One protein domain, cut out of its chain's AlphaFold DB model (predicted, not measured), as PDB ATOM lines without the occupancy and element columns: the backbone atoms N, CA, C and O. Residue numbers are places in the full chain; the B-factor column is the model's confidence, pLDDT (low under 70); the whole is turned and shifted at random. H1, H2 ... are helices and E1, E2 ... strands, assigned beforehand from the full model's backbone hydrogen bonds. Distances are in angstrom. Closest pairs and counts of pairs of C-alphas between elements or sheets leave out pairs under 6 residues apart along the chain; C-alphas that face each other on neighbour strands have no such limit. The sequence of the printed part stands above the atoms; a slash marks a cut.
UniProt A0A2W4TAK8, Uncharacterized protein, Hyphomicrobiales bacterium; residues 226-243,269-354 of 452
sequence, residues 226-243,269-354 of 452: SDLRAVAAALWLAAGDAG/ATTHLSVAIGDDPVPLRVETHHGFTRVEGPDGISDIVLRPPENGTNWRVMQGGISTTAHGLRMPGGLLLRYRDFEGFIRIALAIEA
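Overview. This is residues 226 to 243 and 269 to 354 of the 452 residues of an uncharacterized protein of Hyphomicrobiales bacterium (UniProt A0A2W4TAK8). Picture a closed barrel of eight strands, E1 to E8, wrapped round one helix, H1, which fills its middle. A short helix, H2, sits on the outside of the barrel wall, at the end of the last strand. The printed part has 104 residues, with two named helices and eight named strands in the order H1, E1 to E8, H2; the strands are antiparallel all round the ring, and the class is mixed, helices and strands. The whole is compact and rounded, with a radius of gyration of the C-alphas of 12.3 A and spans of 33 by 27 by 27 A.

Along the chain. Find C-alpha 226 at (-10.764, 6.340, 33.464); from there H1 runs through residues 226 to 238, 18.3 A. Past the cut, C-alpha 269 at (-25.589, 18.961, 26.113) begins E1, residues 269 to 277, 24.3 A. Next come E2, residues 280 to 289, 27.9 A; E3, residues 292 to 297; E4, residues 300 to 307, 23.0 A; and E5, residues 314 to 319. Read on through E6, residues 322 to 331, 26.9 A; E7, residues 334 to 339; and E8, residues 342 to 350, 22.7 A. H2, residues 351 to 354, ends at C-alpha 354, (-6.158, 21.427, 23.050).

Arrangement. Start with H1, round which the sheet curls: its closest C-alphas to E3 are Ala 230 and Val 295, 5.8 A, and to E6 Trp 236 and Arg 330, 6.1 A. The strands form a meander, each the antiparallel neighbour of the one before. Look for N 271 and O 286, 2.8 A, in the hairpin E1 and E2; N 287 and O 294, 2.8 A, in E2 and E3; N 295 and O 302, 2.9 A, in E3 and E4; and N 305 and O 318, 2.9 A, in E4 and E5. Go on to N 317 and O 324, 2.9 A, in E5 and E6; N 329 and O 336, 2.9 A, in E6 and E7; and N 337 and O 344, 2.9 A, in E7 and E8. E8 and E1 close the barrel, with N 276 and O 347 2.9 A apart. E6 bends by 53 degrees at residue 325 and E8 by 56 degrees at residue 345. E8 pairs with E7 over residues 342 to 347 and with E1 over residues 347 to 350. H2 lies outside the barrel at a height of 7.5 A over the sheet, only just over E1, on which 3 of its 4 C-alphas fall; the closest C-alphas of E1 and H2 are Leu 273 and Ala 351, 4.7 A. H1 and H2 are apart. In H1 every O i to N i+4 pair is within hydrogen-bond range, and H2 is too short for such a pair.

Size, cuts and confidence. The two C-alphas farthest apart, Pro 298 and Asn 311, are 34.5 A apart. Residues 244 to 268 are not printed, and C-alphas 243 and 269 are 23.5 A apart across this cut, which lies in the link from H1 to E1. Of the links printed whole, E4 to E5 is short and the others are tight. The mean pLDDT of the printed part is 86.8, with residues 240 to 243 and 310 to 312 under 70.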
ATOM      1  N   SER A 226      -9.505   6.064  34.156       85.19
ATOM      2  CA  SER A 226     -10.764   6.340  33.464       85.19
ATOM      3  C   SER A 226     -11.853   6.898  34.391       85.19
ATOM      4  O   SER A 226     -12.435   7.934  34.068       85.19
ATOM      5  N   ASP A 227     -12.080   6.300  35.564       89.31
ATOM      6  CA  ASP A 227     -13.063   6.774  36.546       89.31
ATOM      7  C   ASP A 227     -12.690   8.155  37.086       89.31
ATOM      8  O   ASP A 227     -13.532   9.055  37.140       89.31
ATOM      9  N   LEU A 228     -11.416   8.349  37.431       91.25
ATOM     10  CA  LEU A 228     -10.913   9.631  37.919       91.25
ATOM     11  C   LEU A 228     -11.047  10.731  36.853       91.25
ATOM     12  O   LEU A 228     -11.517  11.829  37.160       91.25
ATOM     13  N   ARG A 229     -10.702  10.436  35.590       93.50
ATOM     14  CA  ARG A 229     -10.894  11.352  34.450       93.50
ATOM     15  C   ARG A 229     -12.368  11.701  34.258       93.50
ATOM     16  O   ARG A 229     -12.687  12.873  34.062       93.50
ATOM     17  N   ALA A 230     -13.263  10.719  34.349       94.38
ATOM     18  CA  ALA A 230     -14.695  10.934  34.191       94.38
ATOM     19  C   ALA A 230     -15.271  11.830  35.299       94.38
ATOM     20  O   ALA A 230     -15.989  12.791  35.010       94.38
ATOM     21  N   VAL A 231     -14.902  11.580  36.559       94.12
ATOM     22  CA  VAL A 231     -15.309  12.418  37.698       94.12
ATOM     23  C   VAL A 231     -14.748  13.832  37.572       94.12
ATOM     24  O   VAL A 231     -15.486  14.798  37.769       94.12
ATOM     25  N   ALA A 232     -13.480  13.977  37.181       94.19
ATOM     26  CA  ALA A 232     -12.862  15.279  36.961       94.19
ATOM     27  C   ALA A 232     -13.552  16.066  35.834       94.19
ATOM     28  O   ALA A 232     -13.843  17.248  36.003       94.19
ATOM     29  N   ALA A 233     -13.879  15.412  34.716       94.44
ATOM     30  CA  ALA A 233     -14.606  16.010  33.600       94.44
ATOM     31  C   ALA A 233     -16.001  16.501  34.015       94.44
ATOM     32  O   ALA A 233     -16.371  17.645  33.741       94.44
ATOM     33  N   ALA A 234     -16.759  15.654  34.719       92.81
ATOM     34  CA  ALA A 234     -18.084  16.003  35.216       92.81
ATOM     35  C   ALA A 234     -18.021  17.184  36.199       92.81
ATOM     36  O   ALA A 234     -18.785  18.142  36.075       92.81
ATOM     37  N   LEU A 235     -17.078  17.152  37.149       91.38
ATOM     38  CA  LEU A 235     -16.882  18.228  38.120       91.38
ATOM     39  C   LEU A 235     -16.409  19.522  37.465       91.38
ATOM     40  O   LEU A 235     -16.864  20.577  37.874       91.38
ATOM     41  N   TRP A 236     -15.545  19.481  36.453       89.56
ATOM     42  CA  TRP A 236     -15.069  20.687  35.769       89.56
ATOM     43  C   TRP A 236     -16.174  21.406  34.990       89.56
ATOM     44  O   TRP A 236     -16.177  22.633  34.935       89.56
ATOM     45  N   LEU A 237     -17.132  20.664  34.422       86.94
ATOM     46  CA  LEU A 237     -18.314  21.245  33.775       86.94
ATOM     47  C   LEU A 237     -19.343  21.769  34.786       86.94
ATOM     48  O   LEU A 237     -20.031  22.750  34.506       86.94
ATOM     49  N   ALA A 238     -19.474  21.111  35.942       82.88
ATOM     50  CA  ALA A 238     -20.436  21.486  36.978       82.88
ATOM     51  C   ALA A 238     -19.927  22.606  37.902       82.88
ATOM     52  O   ALA A 238     -20.710  23.445  38.356       82.88
ATOM     53  N   ALA A 239     -18.628  22.628  38.195       72.94
ATOM     54  CA  ALA A 239     -17.975  23.658  38.983       72.94
ATOM     55  C   ALA A 239     -17.858  24.926  38.132       72.94
ATOM     56  O   ALA A 239     -17.111  24.980  37.157       72.94
ATOM     57  N   GLY A 240     -18.609  25.965  38.502       62.31
ATOM     58  CA  GLY A 240     -18.427  27.293  37.918       62.31
ATOM     59  C   GLY A 240     -17.009  27.827  38.161       62.31
ATOM     60  O   GLY A 240     -16.278  27.318  39.011       62.31
ATOM     61  N   ASP A 241     -16.619  28.874  37.428       55.66
ATOM     62  CA  ASP A 241     -15.328  29.542  37.639       55.66
ATOM     63  C   ASP A 241     -15.135  29.933  39.111       55.66
ATOM     64  O   ASP A 241     -16.092  30.343  39.774       55.66
ATOM     65  N   ALA A 242     -13.886  29.874  39.592       46.81
ATOM     66  CA  ALA A 242     -13.460  30.129  40.978       46.81
ATOM     67  C   ALA A 242     -13.844  31.510  41.571       46.81
ATOM     68  O   ALA A 242     -13.471  31.828  42.695       46.81
ATOM     69  N   GLY A 243     -14.629  32.324  40.860       46.91
ATOM     70  CA  GLY A 243     -15.225  33.581  41.320       46.91
ATOM     71  C   GLY A 243     -16.542  33.444  42.102       46.91
ATOM     72  O   GLY A 243     -17.250  34.437  42.255       46.91
ATOM     73  N   ALA A 269     -26.635  18.099  26.637       85.50
ATOM     74  CA  ALA A 269     -25.589  18.961  26.113       85.50
ATOM     75  C   ALA A 269     -24.302  18.146  25.950       85.50
ATOM     76  O   ALA A 269     -23.790  17.627  26.940       85.50
ATOM     77  N   THR A 270     -23.775  18.052  24.730       91.00
ATOM     78  CA  THR A 270     -22.514  17.352  24.452       91.00
ATOM     79  C   THR A 270     -21.341  18.330  24.426       91.00
ATOM     80  O   THR A 270     -21.374  19.319  23.693       91.00
ATOM     81  N   THR A 271     -20.291  18.026  25.185       91.81
ATOM     82  CA  THR A 271     -19.008  18.743  25.202       91.81
ATOM     83  C   THR A 271     -17.874  17.753  24.958       91.81
ATOM     84  O   THR A 271     -17.894  16.660  25.515       91.81
ATOM     85  N   HIS A 272     -16.887  18.124  24.145       95.31
ATOM     86  CA  HIS A 272     -15.677  17.323  23.944       95.31
ATOM     87  C   HIS A 272     -14.533  17.948  24.735       95.31
ATOM     88  O   HIS A 272     -14.237  19.135  24.563       95.31
ATOM     89  N   LEU A 273     -13.917  17.163  25.610       95.44
ATOM     90  CA  LEU A 273     -12.840  17.583  26.497       95.44
ATOM     91  C   LEU A 273     -11.566  16.800  26.194       95.44
ATOM     92  O   LEU A 273     -11.626  15.648  25.781       95.44
ATOM     93  N   SER A 274     -10.425  17.422  26.459       95.19
ATOM     94  CA  SER A 274      -9.140  16.745  26.609       95.19
ATOM     95  C   SER A 274      -8.781  16.753  28.093       95.19
ATOM     96  O   SER A 274      -8.703  17.827  28.696       95.19
ATOM     97  N   VAL A 275      -8.640  15.569  28.697       94.94
ATOM     98  CA  VAL A 275      -8.382  15.398  30.135       94.94
ATOM     99  C   VAL A 275      -7.079  14.642  30.340       94.94
ATOM    100  O   VAL A 275      -6.973  13.478  29.956       94.94
ATOM    101  N   ALA A 276      -6.103  15.280  30.985       90.12
ATOM    102  CA  ALA A 276      -4.800  14.686  31.259       90.12
ATOM    103  C   ALA A 276      -4.534  14.571  32.764       90.12
ATOM    104  O   ALA A 276      -4.604  15.553  33.513       90.12
ATOM    105  N   ILE A 277      -4.183  13.357  33.183       85.69
ATOM    106  CA  ILE A 277      -3.613  13.058  34.496       85.69
ATOM    107  C   ILE A 277      -2.138  12.763  34.232       85.69
ATOM    108  O   ILE A 277      -1.829  11.779  33.570       85.69
ATOM    109  N   GLY A 278      -1.244  13.642  34.684       78.12
ATOM    110  CA  GLY A 278       0.142  13.633  34.211       78.12
ATOM    111  C   GLY A 278       0.242  14.144  32.770       78.12
ATOM    112  O   GLY A 278      -0.372  15.164  32.426       78.12
ATOM    113  N   ASP A 279       1.005  13.440  31.937       72.31
ATOM    114  CA  ASP A 279       1.366  13.904  30.594       72.31
ATOM    115  C   ASP A 279       0.427  13.431  29.483       72.31
ATOM    116  O   ASP A 279       0.372  14.099  28.454       72.31
ATOM    117  N   ASP A 280      -0.390  12.403  29.722       80.06
ATOM    118  CA  ASP A 280      -1.216  11.767  28.688       80.06
ATOM    119  C   ASP A 280      -2.639  12.359  28.615       80.06
ATOM    120  O   ASP A 280      -3.483  12.056  29.476       80.06
ATOM    121  N   PRO A 281      -2.948  13.203  27.607       88.62
ATOM    122  CA  PRO A 281      -4.302  13.677  27.373       88.62
ATOM    123  C   PRO A 281      -5.180  12.570  26.790       88.62
ATOM    124  O   PRO A 281      -4.815  11.893  25.833       88.62
ATOM    125  N   VAL A 282      -6.387  12.439  27.334       94.00
ATOM    126  CA  VAL A 282      -7.408  11.522  26.827       94.00
ATOM    127  C   VAL A 282      -8.613  12.327  26.339       94.00
ATOM    128  O   VAL A 282      -9.141  13.148  27.102       94.00
ATOM    129  N   PRO A 283      -9.075  12.114  25.092       95.56
ATOM    130  CA  PRO A 283     -10.284  12.749  24.595       95.56
ATOM    131  C   PRO A 283     -11.514  12.113  25.245       95.56
ATOM    132  O   PRO A 283     -11.672  10.893  25.243       95.56
ATOM    133  N   LEU A 284     -12.404  12.947  25.775       96.94
ATOM    134  CA  LEU A 284     -13.660  12.533  26.388       96.94
ATOM    135  C   LEU A 284     -14.834  13.255  25.738       96.94
ATOM    136  O   LEU A 284     -14.815  14.474  25.551       96.94
ATOM    137  N   ARG A 285     -15.899  12.509  25.463       96.94
ATOM    138  CA  ARG A 285     -17.200  13.040  25.070       96.94
ATOM    139  C   ARG A 285     -18.108  13.039  26.293       96.94
ATOM    140  O   ARG A 285     -18.384  11.996  26.871       96.94
ATOM    141  N   VAL A 286     -18.558  14.219  26.704       94.81
ATOM    142  CA  VAL A 286     -19.324  14.411  27.938       94.81
ATOM    143  C   VAL A 286     -20.719  14.920  27.614       94.81
ATOM    144  O   VAL A 286     -20.884  16.006  27.060       94.81
ATOM    145  N   GLU A 287     -21.730  14.139  27.970       93.12
ATOM    146  CA  GLU A 287     -23.143  14.476  27.843       93.12
ATOM    147  C   GLU A 287     -23.717  14.851  29.210       93.12
ATOM    148  O   GLU A 287     -23.654  14.070  30.154       93.12
ATOM    149  N   THR A 288     -24.303  16.043  29.330       87.56
ATOM    150  CA  THR A 288     -24.906  16.527  30.583       87.56
ATOM    151  C   THR A 288     -26.414  16.715  30.437       87.56
ATOM    152  O   THR A 288     -26.891  17.290  29.456       87.56
ATOM    153  N   HIS A 289     -27.174  16.226  31.417       80.19
ATOM    154  CA  HIS A 289     -28.632  16.322  31.469       80.19
ATOM    155  C   HIS A 289     -29.122  16.363  32.926       80.19
ATOM    156  O   HIS A 289     -29.083  15.357  33.627       80.19
ATOM    157  N   HIS A 290     -29.610  17.518  33.395       72.19
ATOM    158  CA  HIS A 290     -30.279  17.678  34.702       72.19
ATOM    159  C   HIS A 290     -29.567  17.001  35.904       72.19
ATOM    160  O   HIS A 290     -30.194  16.296  36.691       72.19
ATOM    161  N   GLY A 291     -28.253  17.212  36.059       70.56
ATOM    162  CA  GLY A 291     -27.454  16.663  37.173       70.56
ATOM    163  C   GLY A 291     -26.899  15.252  36.945       70.56
ATOM    164  O   GLY A 291     -26.075  14.779  37.729       70.56
ATOM    165  N   PHE A 292     -27.296  14.605  35.850       86.69
ATOM    166  CA  PHE A 292     -26.671  13.399  35.322       86.69
ATOM    167  C   PHE A 292     -25.646  13.772  34.247       86.69
ATOM    168  O   PHE A 292     -25.902  14.626  33.395       86.69
ATOM    169  N   THR A 293     -24.483  13.135  34.300       91.69
ATOM    170  CA  THR A 293     -23.388  13.298  33.348       91.69
ATOM    171  C   THR A 293     -22.949  11.928  32.861       91.69
ATOM    172  O   THR A 293     -22.535  11.096  33.662       91.69
ATOM    173  N   ARG A 294     -23.013  11.704  31.552       94.75
ATOM    174  CA  ARG A 294     -22.437  10.532  30.898       94.75
ATOM    175  C   ARG A 294     -21.114  10.925  30.264       94.75
ATOM    176  O   ARG A 294     -21.075  11.843  29.446       94.75
ATOM    177  N   VAL A 295     -20.044  10.244  30.646       95.69
ATOM    178  CA  VAL A 295     -18.704  10.437  30.089       95.69
ATOM    179  C   VAL A 295     -18.344   9.213  29.261       95.69
ATOM    180  O   VAL A 295     -18.377   8.096  29.764       95.69
ATOM    181  N   GLU A 296     -18.007   9.427  28.000       96.56
ATOM    182  CA  GLU A 296     -17.550   8.407  27.061       96.56
ATOM    183  C   GLU A 296     -16.084   8.689  26.710       96.56
ATOM    184  O   GLU A 296     -15.735   9.803  26.310       96.56
ATOM    185  N   GLY A 297     -15.222   7.691  26.890       94.00
ATOM    186  CA  GLY A 297     -13.802   7.745  26.556       94.00
ATOM    187  C   GLY A 297     -13.310   6.423  25.955       94.00
ATOM    188  O   GLY A 297     -14.101   5.494  25.789       94.00
ATOM    189  N   PRO A 298     -12.006   6.304  25.649       90.56
ATOM    190  CA  PRO A 298     -11.431   5.092  25.054       90.56
ATOM    191  C   PRO A 298     -11.632   3.835  25.909       90.56
ATOM    192  O   PRO A 298     -11.792   2.741  25.375       90.56
ATOM    193  N   ASP A 299     -11.669   4.010  27.231       87.75
ATOM    194  CA  ASP A 299     -11.772   2.927  28.212       87.75
ATOM    195  C   ASP A 299     -13.228   2.525  28.527       87.75
ATOM    196  O   ASP A 299     -13.460   1.632  29.343       87.75
ATOM    197  N   GLY A 300     -14.220   3.178  27.907       91.38
ATOM    198  CA  GLY A 300     -15.641   2.878  28.077       91.38
ATOM    199  C   GLY A 300     -16.497   4.075  28.494       91.38
ATOM    200  O   GLY A 300     -16.169   5.234  28.235       91.38
ATOM    201  N   ILE A 301     -17.644   3.774  29.111       93.81
ATOM    202  CA  ILE A 301     -18.671   4.754  29.491       93.81
ATOM    203  C   ILE A 301     -18.820   4.788  31.014       93.81
ATOM    204  O   ILE A 301     -18.988   3.747  31.650       93.81
ATOM    205  N   SER A 302     -18.845   5.993  31.581       94.12
ATOM    206  CA  SER A 302     -19.091   6.245  32.999       94.12
ATOM    207  C   SER A 302     -20.307   7.150  33.183       94.12
ATOM    208  O   SER A 302     -20.342   8.283  32.702       94.12
ATOM    209  N   ASP A 303     -21.288   6.659  33.936       94.69
ATOM    210  CA  ASP A 303     -22.472   7.417  34.330       94.69
ATOM    211  C   ASP A 303     -22.270   8.006  35.733       94.69
ATOM    212  O   ASP A 303     -22.048   7.281  36.709       94.69
ATOM    213  N   ILE A 304     -22.335   9.334  35.824       94.50
ATOM    214  CA  ILE A 304     -22.021  10.114  37.022       94.50
ATOM    215  C   ILE A 304     -23.210  10.995  37.385       94.50
ATOM    216  O   ILE A 304     -23.720  11.762  36.570       94.50
ATOM    217  N   VAL A 305     -23.619  10.950  38.649       92.44
ATOM    218  CA  VAL A 305     -24.565  11.916  39.213       92.44
ATOM    219  C   VAL A 305     -23.828  12.800  40.205       92.44
ATOM    220  O   VAL A 305     -23.225  12.307  41.161       92.44
ATOM    221  N   LEU A 306     -23.903  14.110  39.984       89.50
ATOM    222  CA  LEU A 306     -23.320  15.111  40.869       89.50
ATOM    223  C   LEU A 306     -24.422  15.780  41.677       89.50
ATOM    224  O   LEU A 306     -25.380  16.316  41.119       89.50
ATOM    225  N   ARG A 307     -24.266  15.794  43.000       87.75
ATOM    226  CA  ARG A 307     -25.040  16.685  43.864       87.75
ATOM    227  C   ARG A 307     -24.138  17.834  44.305       87.75
ATOM    228  O   ARG A 307     -23.068  17.558  44.860       87.75
ATOM    229  N   PRO A 308     -24.541  19.090  44.039       81.19
ATOM    230  CA  PRO A 308     -23.747  20.244  44.413       81.19
ATOM    231  C   PRO A 308     -23.602  20.331  45.936       81.19
ATOM    232  O   PRO A 308     -24.475  19.843  46.664       81.19
ATOM    233  N   PRO A 309     -22.512  20.942  46.416       78.62
ATOM    234  CA  PRO A 309     -22.343  21.235  47.830       78.62
ATOM    235  C   PRO A 309     -23.449  22.177  48.318       78.62
ATOM    236  O   PRO A 309     -23.852  23.089  47.597       78.62
ATOM    237  N   GLU A 310     -23.914  21.987  49.557       68.69
ATOM    238  CA  GLU A 310     -24.761  22.989  50.224       68.69
ATOM    239  C   GLU A 310     -23.956  24.268  50.494       68.69
ATOM    240  O   GLU A 310     -24.473  25.359  50.285       68.69
ATOM    241  N   ASN A 311     -22.675  24.125  50.874       62.84
ATOM    242  CA  ASN A 311     -21.701  25.200  51.076       62.84
ATOM    243  C   ASN A 311     -20.282  24.711  50.718       62.84
ATOM    244  O   ASN A 311     -19.901  23.603  51.084       62.84
ATOM    245  N   GLY A 312     -19.465  25.550  50.074       68.19
ATOM    246  CA  GLY A 312     -18.051  25.249  49.806       68.19
ATOM    247  C   GLY A 312     -17.819  24.381  48.564       68.19
ATOM    248  O   GLY A 312     -18.409  24.622  47.514       68.19
ATOM    249  N   THR A 313     -16.907  23.409  48.657       75.19
ATOM    250  CA  THR A 313     -16.405  22.616  47.515       75.19
ATOM    251  C   THR A 313     -16.698  21.114  47.621       75.19
ATOM    252  O   THR A 313     -16.173  20.349  46.821       75.19
ATOM    253  N   ASN A 314     -17.505  20.665  48.589       85.81
ATOM    254  CA  ASN A 314     -17.764  19.248  48.879       85.81
ATOM    255  C   ASN A 314     -18.892  18.650  48.014       85.81
ATOM    256  O   ASN A 314     -20.045  18.526  48.424       85.81
ATOM    257  N   TRP A 315     -18.556  18.229  46.802       90.19
ATOM    258  CA  TRP A 315     -19.490  17.557  45.906       90.19
ATOM    259  C   TRP A 315     -19.766  16.129  46.362       90.19
ATOM    260  O   TRP A 315     -18.848  15.393  46.727       90.19
ATOM    261  N   ARG A 316     -21.026  15.693  46.266       92.31
ATOM    262  CA  ARG A 316     -21.358  14.269  46.377       92.31
ATOM    263  C   ARG A 316     -21.431  13.671  44.980       92.31
ATOM    264  O   ARG A 316     -22.276  14.062  44.175       92.31
ATOM    265  N   VAL A 317     -20.541  12.723  44.721       93.06
ATOM    266  CA  VAL A 317     -20.386  12.031  43.441       93.06
ATOM    267  C   VAL A 317     -20.972  10.635  43.580       93.06
ATOM    268  O   VAL A 317     -20.650   9.915  44.525       93.06
ATOM    269  N   MET A 318     -21.855  10.252  42.663       94.19
ATOM    270  CA  MET A 318     -22.357   8.886  42.558       94.19
ATOM    271  C   MET A 318     -21.944   8.299  41.212       94.19
ATOM    272  O   MET A 318     -22.306   8.845  40.174       94.19
ATOM    273  N   GLN A 319     -21.203   7.194  41.251       90.88
ATOM    274  CA  GLN A 319     -20.665   6.487  40.088       90.88
ATOM    275  C   GLN A 319     -20.744   4.984  40.364       90.88
ATOM    276  O   GLN A 319     -20.374   4.539  41.451       90.88
ATOM    277  N   GLY A 320     -21.291   4.202  39.427       85.06
ATOM    278  CA  GLY A 320     -21.431   2.747  39.600       85.06
ATOM    279  C   GLY A 320     -22.248   2.331  40.838       85.06
ATOM    280  O   GLY A 320     -21.975   1.298  41.437       85.06
ATOM    281  N   GLY A 321     -23.204   3.160  41.274       87.12
ATOM    282  CA  GLY A 321     -24.002   2.929  42.488       87.12
ATOM    283  C   GLY A 321     -23.305   3.279  43.811       87.12
ATOM    284  O   GLY A 321     -23.940   3.224  44.863       87.12
ATOM    285  N   ILE A 322     -22.036   3.692  43.783       89.69
ATOM    286  CA  ILE A 322     -21.267   4.074  44.973       89.69
ATOM    287  C   ILE A 322     -21.320   5.593  45.137       89.69
ATOM    288  O   ILE A 322     -20.997   6.335  44.209       89.69
ATOM    289  N   SER A 323     -21.703   6.065  46.326       92.62
ATOM    290  CA  SER A 323     -21.675   7.489  46.669       92.62
ATOM    291  C   SER A 323     -20.411   7.842  47.448       92.62
ATOM    292  O   SER A 323     -20.113   7.236  48.475       92.62
ATOM    293  N   THR A 324     -19.680   8.843  46.970       91.44
ATOM    294  CA  THR A 324     -18.438   9.342  47.573       91.44
ATOM    295  C   THR A 324     -18.427  10.870  47.603       91.44
ATOM    296  O   THR A 324     -19.275  11.528  46.996       91.44
ATOM    297  N   THR A 325     -17.486  11.443  48.356       91.56
ATOM    298  CA  THR A 325     -17.283  12.898  48.420       91.56
ATOM    299  C   THR A 325     -16.061  13.279  47.593       91.56
ATOM    300  O   THR A 325     -15.023  12.623  47.691       91.56
ATOM    301  N   ALA A 326     -16.182  14.344  46.805       92.38
ATOM    302  CA  ALA A 326     -15.100  14.940  46.034       92.38
ATOM    303  C   ALA A 326     -14.985  16.433  46.353       92.38
ATOM    304  O   ALA A 326     -15.994  17.111  46.532       92.38
ATOM    305  N   HIS A 327     -13.762  16.952  46.366       91.25
ATOM    306  CA  HIS A 327     -13.503  18.385  46.433       91.25
ATOM    307  C   HIS A 327     -12.856  18.829  45.133       91.25
ATOM    308  O   HIS A 327     -11.736  18.427  44.841       91.25
ATOM    309  N   GLY A 328     -13.572  19.630  44.347       88.75
ATOM    310  CA  GLY A 328     -13.106  20.123  43.055       88.75
ATOM    311  C   GLY A 328     -13.121  21.645  43.015       88.75
ATOM    312  O   GLY A 328     -14.151  22.251  43.313       88.75
ATOM    313  N   LEU A 329     -12.003  22.252  42.619       85.31
ATOM    314  CA  LEU A 329     -11.906  23.685  42.345       85.31
ATOM    315  C   LEU A 329     -11.376  23.913  40.930       85.31
ATOM    316  O   LEU A 329     -10.267  23.492  40.589       85.31
ATOM    317  N   ARG A 330     -12.178  24.584  40.096       83.81
ATOM    318  CA  ARG A 330     -11.793  24.931  38.725       83.81
ATOM    319  C   ARG A 330     -10.705  26.001  38.756       83.81
ATOM    320  O   ARG A 330     -10.897  27.055  39.351       83.81
ATOM    321  N   MET A 331      -9.593  25.739  38.083       80.06
ATOM    322  CA  MET A 331      -8.466  26.662  37.945       80.06
ATOM    323  C   MET A 331      -8.159  26.869  36.453       80.06
ATOM    324  O   MET A 331      -8.588  26.059  35.625       80.06
ATOM    325  N   PRO A 332      -7.418  27.923  36.064       79.31
ATOM    326  CA  PRO A 332      -6.930  28.051  34.697       79.31
ATOM    327  C   PRO A 332      -6.218  26.769  34.244       79.31
ATOM    328  O   PRO A 332      -5.333  26.268  34.933       79.31
ATOM    329  N   GLY A 333      -6.640  26.219  33.104       82.81
ATOM    330  CA  GLY A 333      -6.066  25.003  32.517       82.81
ATOM    331  C   GLY A 333      -6.550  23.672  33.105       82.81
ATOM    332  O   GLY A 333      -6.083  22.626  32.650       82.81
ATOM    333  N   GLY A 334      -7.459  23.658  34.091       89.81
ATOM    334  CA  GLY A 334      -7.952  22.387  34.618       89.81
ATOM    335  C   GLY A 334      -8.746  22.434  35.921       89.81
ATOM    336  O   GLY A 334      -9.503  23.366  36.199       89.81
ATOM    337  N   LEU A 335      -8.597  21.371  36.708       89.50
ATOM    338  CA  LEU A 335      -9.297  21.142  37.966       89.50
ATOM    339  C   LEU A 335      -8.304  20.691  39.036       89.50
ATOM    340  O   LEU A 335      -7.574  19.722  38.847       89.50
ATOM    341  N   LEU A 336      -8.316  21.364  40.181       89.38
ATOM    342  CA  LEU A 336      -7.675  20.862  41.388       89.38
ATOM    343  C   LEU A 336      -8.676  19.956  42.110       89.38
ATOM    344  O   LEU A 336      -9.773  20.407  42.450       89.38
ATOM    345  N   LEU A 337      -8.331  18.683  42.283       91.00
ATOM    346  CA  LEU A 337      -9.257  17.644  42.722       91.00
ATOM    347  C   LEU A 337      -8.695  16.866  43.909       91.00
ATOM    348  O   LEU A 337      -7.575  16.367  43.859       91.00
ATOM    349  N   ARG A 338      -9.529  16.682  44.931       91.50
ATOM    350  CA  ARG A 338      -9.401  15.605  45.909       91.50
ATOM    351  C   ARG A 338     -10.574  14.656  45.727       91.50
ATOM    352  O   ARG A 338     -11.727  15.046  45.917       91.50
ATOM    353  N   TYR A 339     -10.284  13.415  45.365       91.12
ATOM    354  CA  TYR A 339     -11.277  12.367  45.166       91.12
ATOM    355  C   TYR A 339     -10.672  11.041  45.598       91.12
ATOM    356  O   TYR A 339      -9.646  10.636  45.065       91.12
ATOM    357  N   ARG A 340     -11.278  10.401  46.606       88.31
ATOM    358  CA  ARG A 340     -10.739   9.182  47.231       88.31
ATOM    359  C   ARG A 340      -9.266   9.373  47.642       88.31
ATOM    360  O   ARG A 340      -8.987  10.238  48.489       88.31
ATOM    361  N   ASP A 341      -8.364   8.604  47.044       84.81
ATOM    362  CA  ASP A 341      -6.924   8.617  47.307       84.81
ATOM    363  C   ASP A 341      -6.172   9.599  46.398       84.81
ATOM    364  O   ASP A 341      -5.051   9.986  46.712       84.81
ATOM    365  N   PHE A 342      -6.812  10.107  45.340       87.44
ATOM    366  CA  PHE A 342      -6.232  11.136  44.489       87.44
ATOM    367  C   PHE A 342      -6.333  12.529  45.118       87.44
ATOM    368  O   PHE A 342      -7.377  12.942  45.638       87.44
ATOM    369  N   GLU A 343      -5.245  13.283  44.998       86.81
ATOM    370  CA  GLU A 343      -5.141  14.685  45.378       86.81
ATOM    371  C   GLU A 343      -4.238  15.406  44.384       86.81
ATOM    372  O   GLU A 343      -3.092  15.017  44.209       86.81
ATOM    373  N   GLY A 344      -4.730  16.453  43.726       86.38
ATOM    374  CA  GLY A 344      -3.929  17.423  42.981       86.38
ATOM    375  C   GLY A 344      -4.526  17.793  41.627       86.38
ATOM    376  O   GLY A 344      -5.742  17.753  41.444       86.38
ATOM    377  N   PHE A 345      -3.687  18.273  40.711       87.69
ATOM    378  CA  PHE A 345      -4.157  18.969  39.515       87.69
ATOM    379  C   PHE A 345      -4.369  18.026  38.324       87.69
ATOM    380  O   PHE A 345      -3.499  17.221  37.997       87.69
ATOM    381  N   ILE A 346      -5.520  18.158  37.666       90.00
ATOM    382  CA  ILE A 346      -5.876  17.469  36.423       90.00
ATOM    383  C   ILE A 346      -6.035  18.531  35.342       90.00
ATOM    384  O   ILE A 346      -6.844  19.451  35.491       90.00
ATOM    385  N   ARG A 347      -5.276  18.406  34.249       91.50
ATOM    386  CA  ARG A 347      -5.393  19.324  33.109       91.50
ATOM    387  C   ARG A 347      -6.668  19.000  32.349       91.50
ATOM    388  O   ARG A 347      -6.902  17.844  32.002       91.50
ATOM    389  N   ILE A 348      -7.487  20.017  32.106       91.94
ATOM    390  CA  ILE A 348      -8.754  19.885  31.385       91.94
ATOM    391  C   ILE A 348      -8.911  21.091  30.470       91.94
ATOM    392  O   ILE A 348      -8.869  22.232  30.931       91.94
ATOM    393  N   ALA A 349      -9.122  20.822  29.188       90.06
ATOM    394  CA  ALA A 349      -9.400  21.830  28.173       90.06
ATOM    395  C   ALA A 349     -10.537  21.366  27.262       90.06
ATOM    396  O   ALA A 349     -10.841  20.171  27.186       90.06
ATOM    397  N   LEU A 350     -11.150  22.298  26.530       91.31
ATOM    398  CA  LEU A 350     -11.997  21.908  25.406       91.31
ATOM    399  C   LEU A 350     -11.123  21.227  24.346       91.31
ATOM    400  O   LEU A 350     -10.011  21.679  24.082       91.31
ATOM    401  N   ALA A 351     -11.628  20.169  23.706       90.44
ATOM    402  CA  ALA A 351     -10.863  19.433  22.693       90.44
ATOM    403  C   ALA A 351     -10.327  20.362  21.586       90.44
ATOM    404  O   ALA A 351      -9.161  20.286  21.222       90.44
ATOM    405  N   ILE A 352     -11.136  21.335  21.150       86.88
ATOM    406  CA  ILE A 352     -10.731  22.330  20.148       86.88
ATOM    407  C   ILE A 352      -9.592  23.250  20.620       86.88
ATOM    408  O   ILE A 352      -8.747  23.644  19.820       86.88
ATOM    409  N   GLU A 353      -9.558  23.596  21.911       83.88
ATOM    410  CA  GLU A 353      -8.495  24.418  22.498       83.88
ATOM    411  C   GLU A 353      -7.199  23.614  22.610       83.88
ATOM    412  O   GLU A 353      -6.133  24.130  22.280       83.88
ATOM    413  N   ALA A 354      -7.294  22.343  23.010       81.69
ATOM    414  CA  ALA A 354      -6.158  21.427  23.050       81.69
ATOM    415  C   ALA A 354      -5.559  21.217  21.648       81.69
ATOM    416  O   ALA A 354      -4.366  21.428  21.458       81.69
TER     417      ALA A 354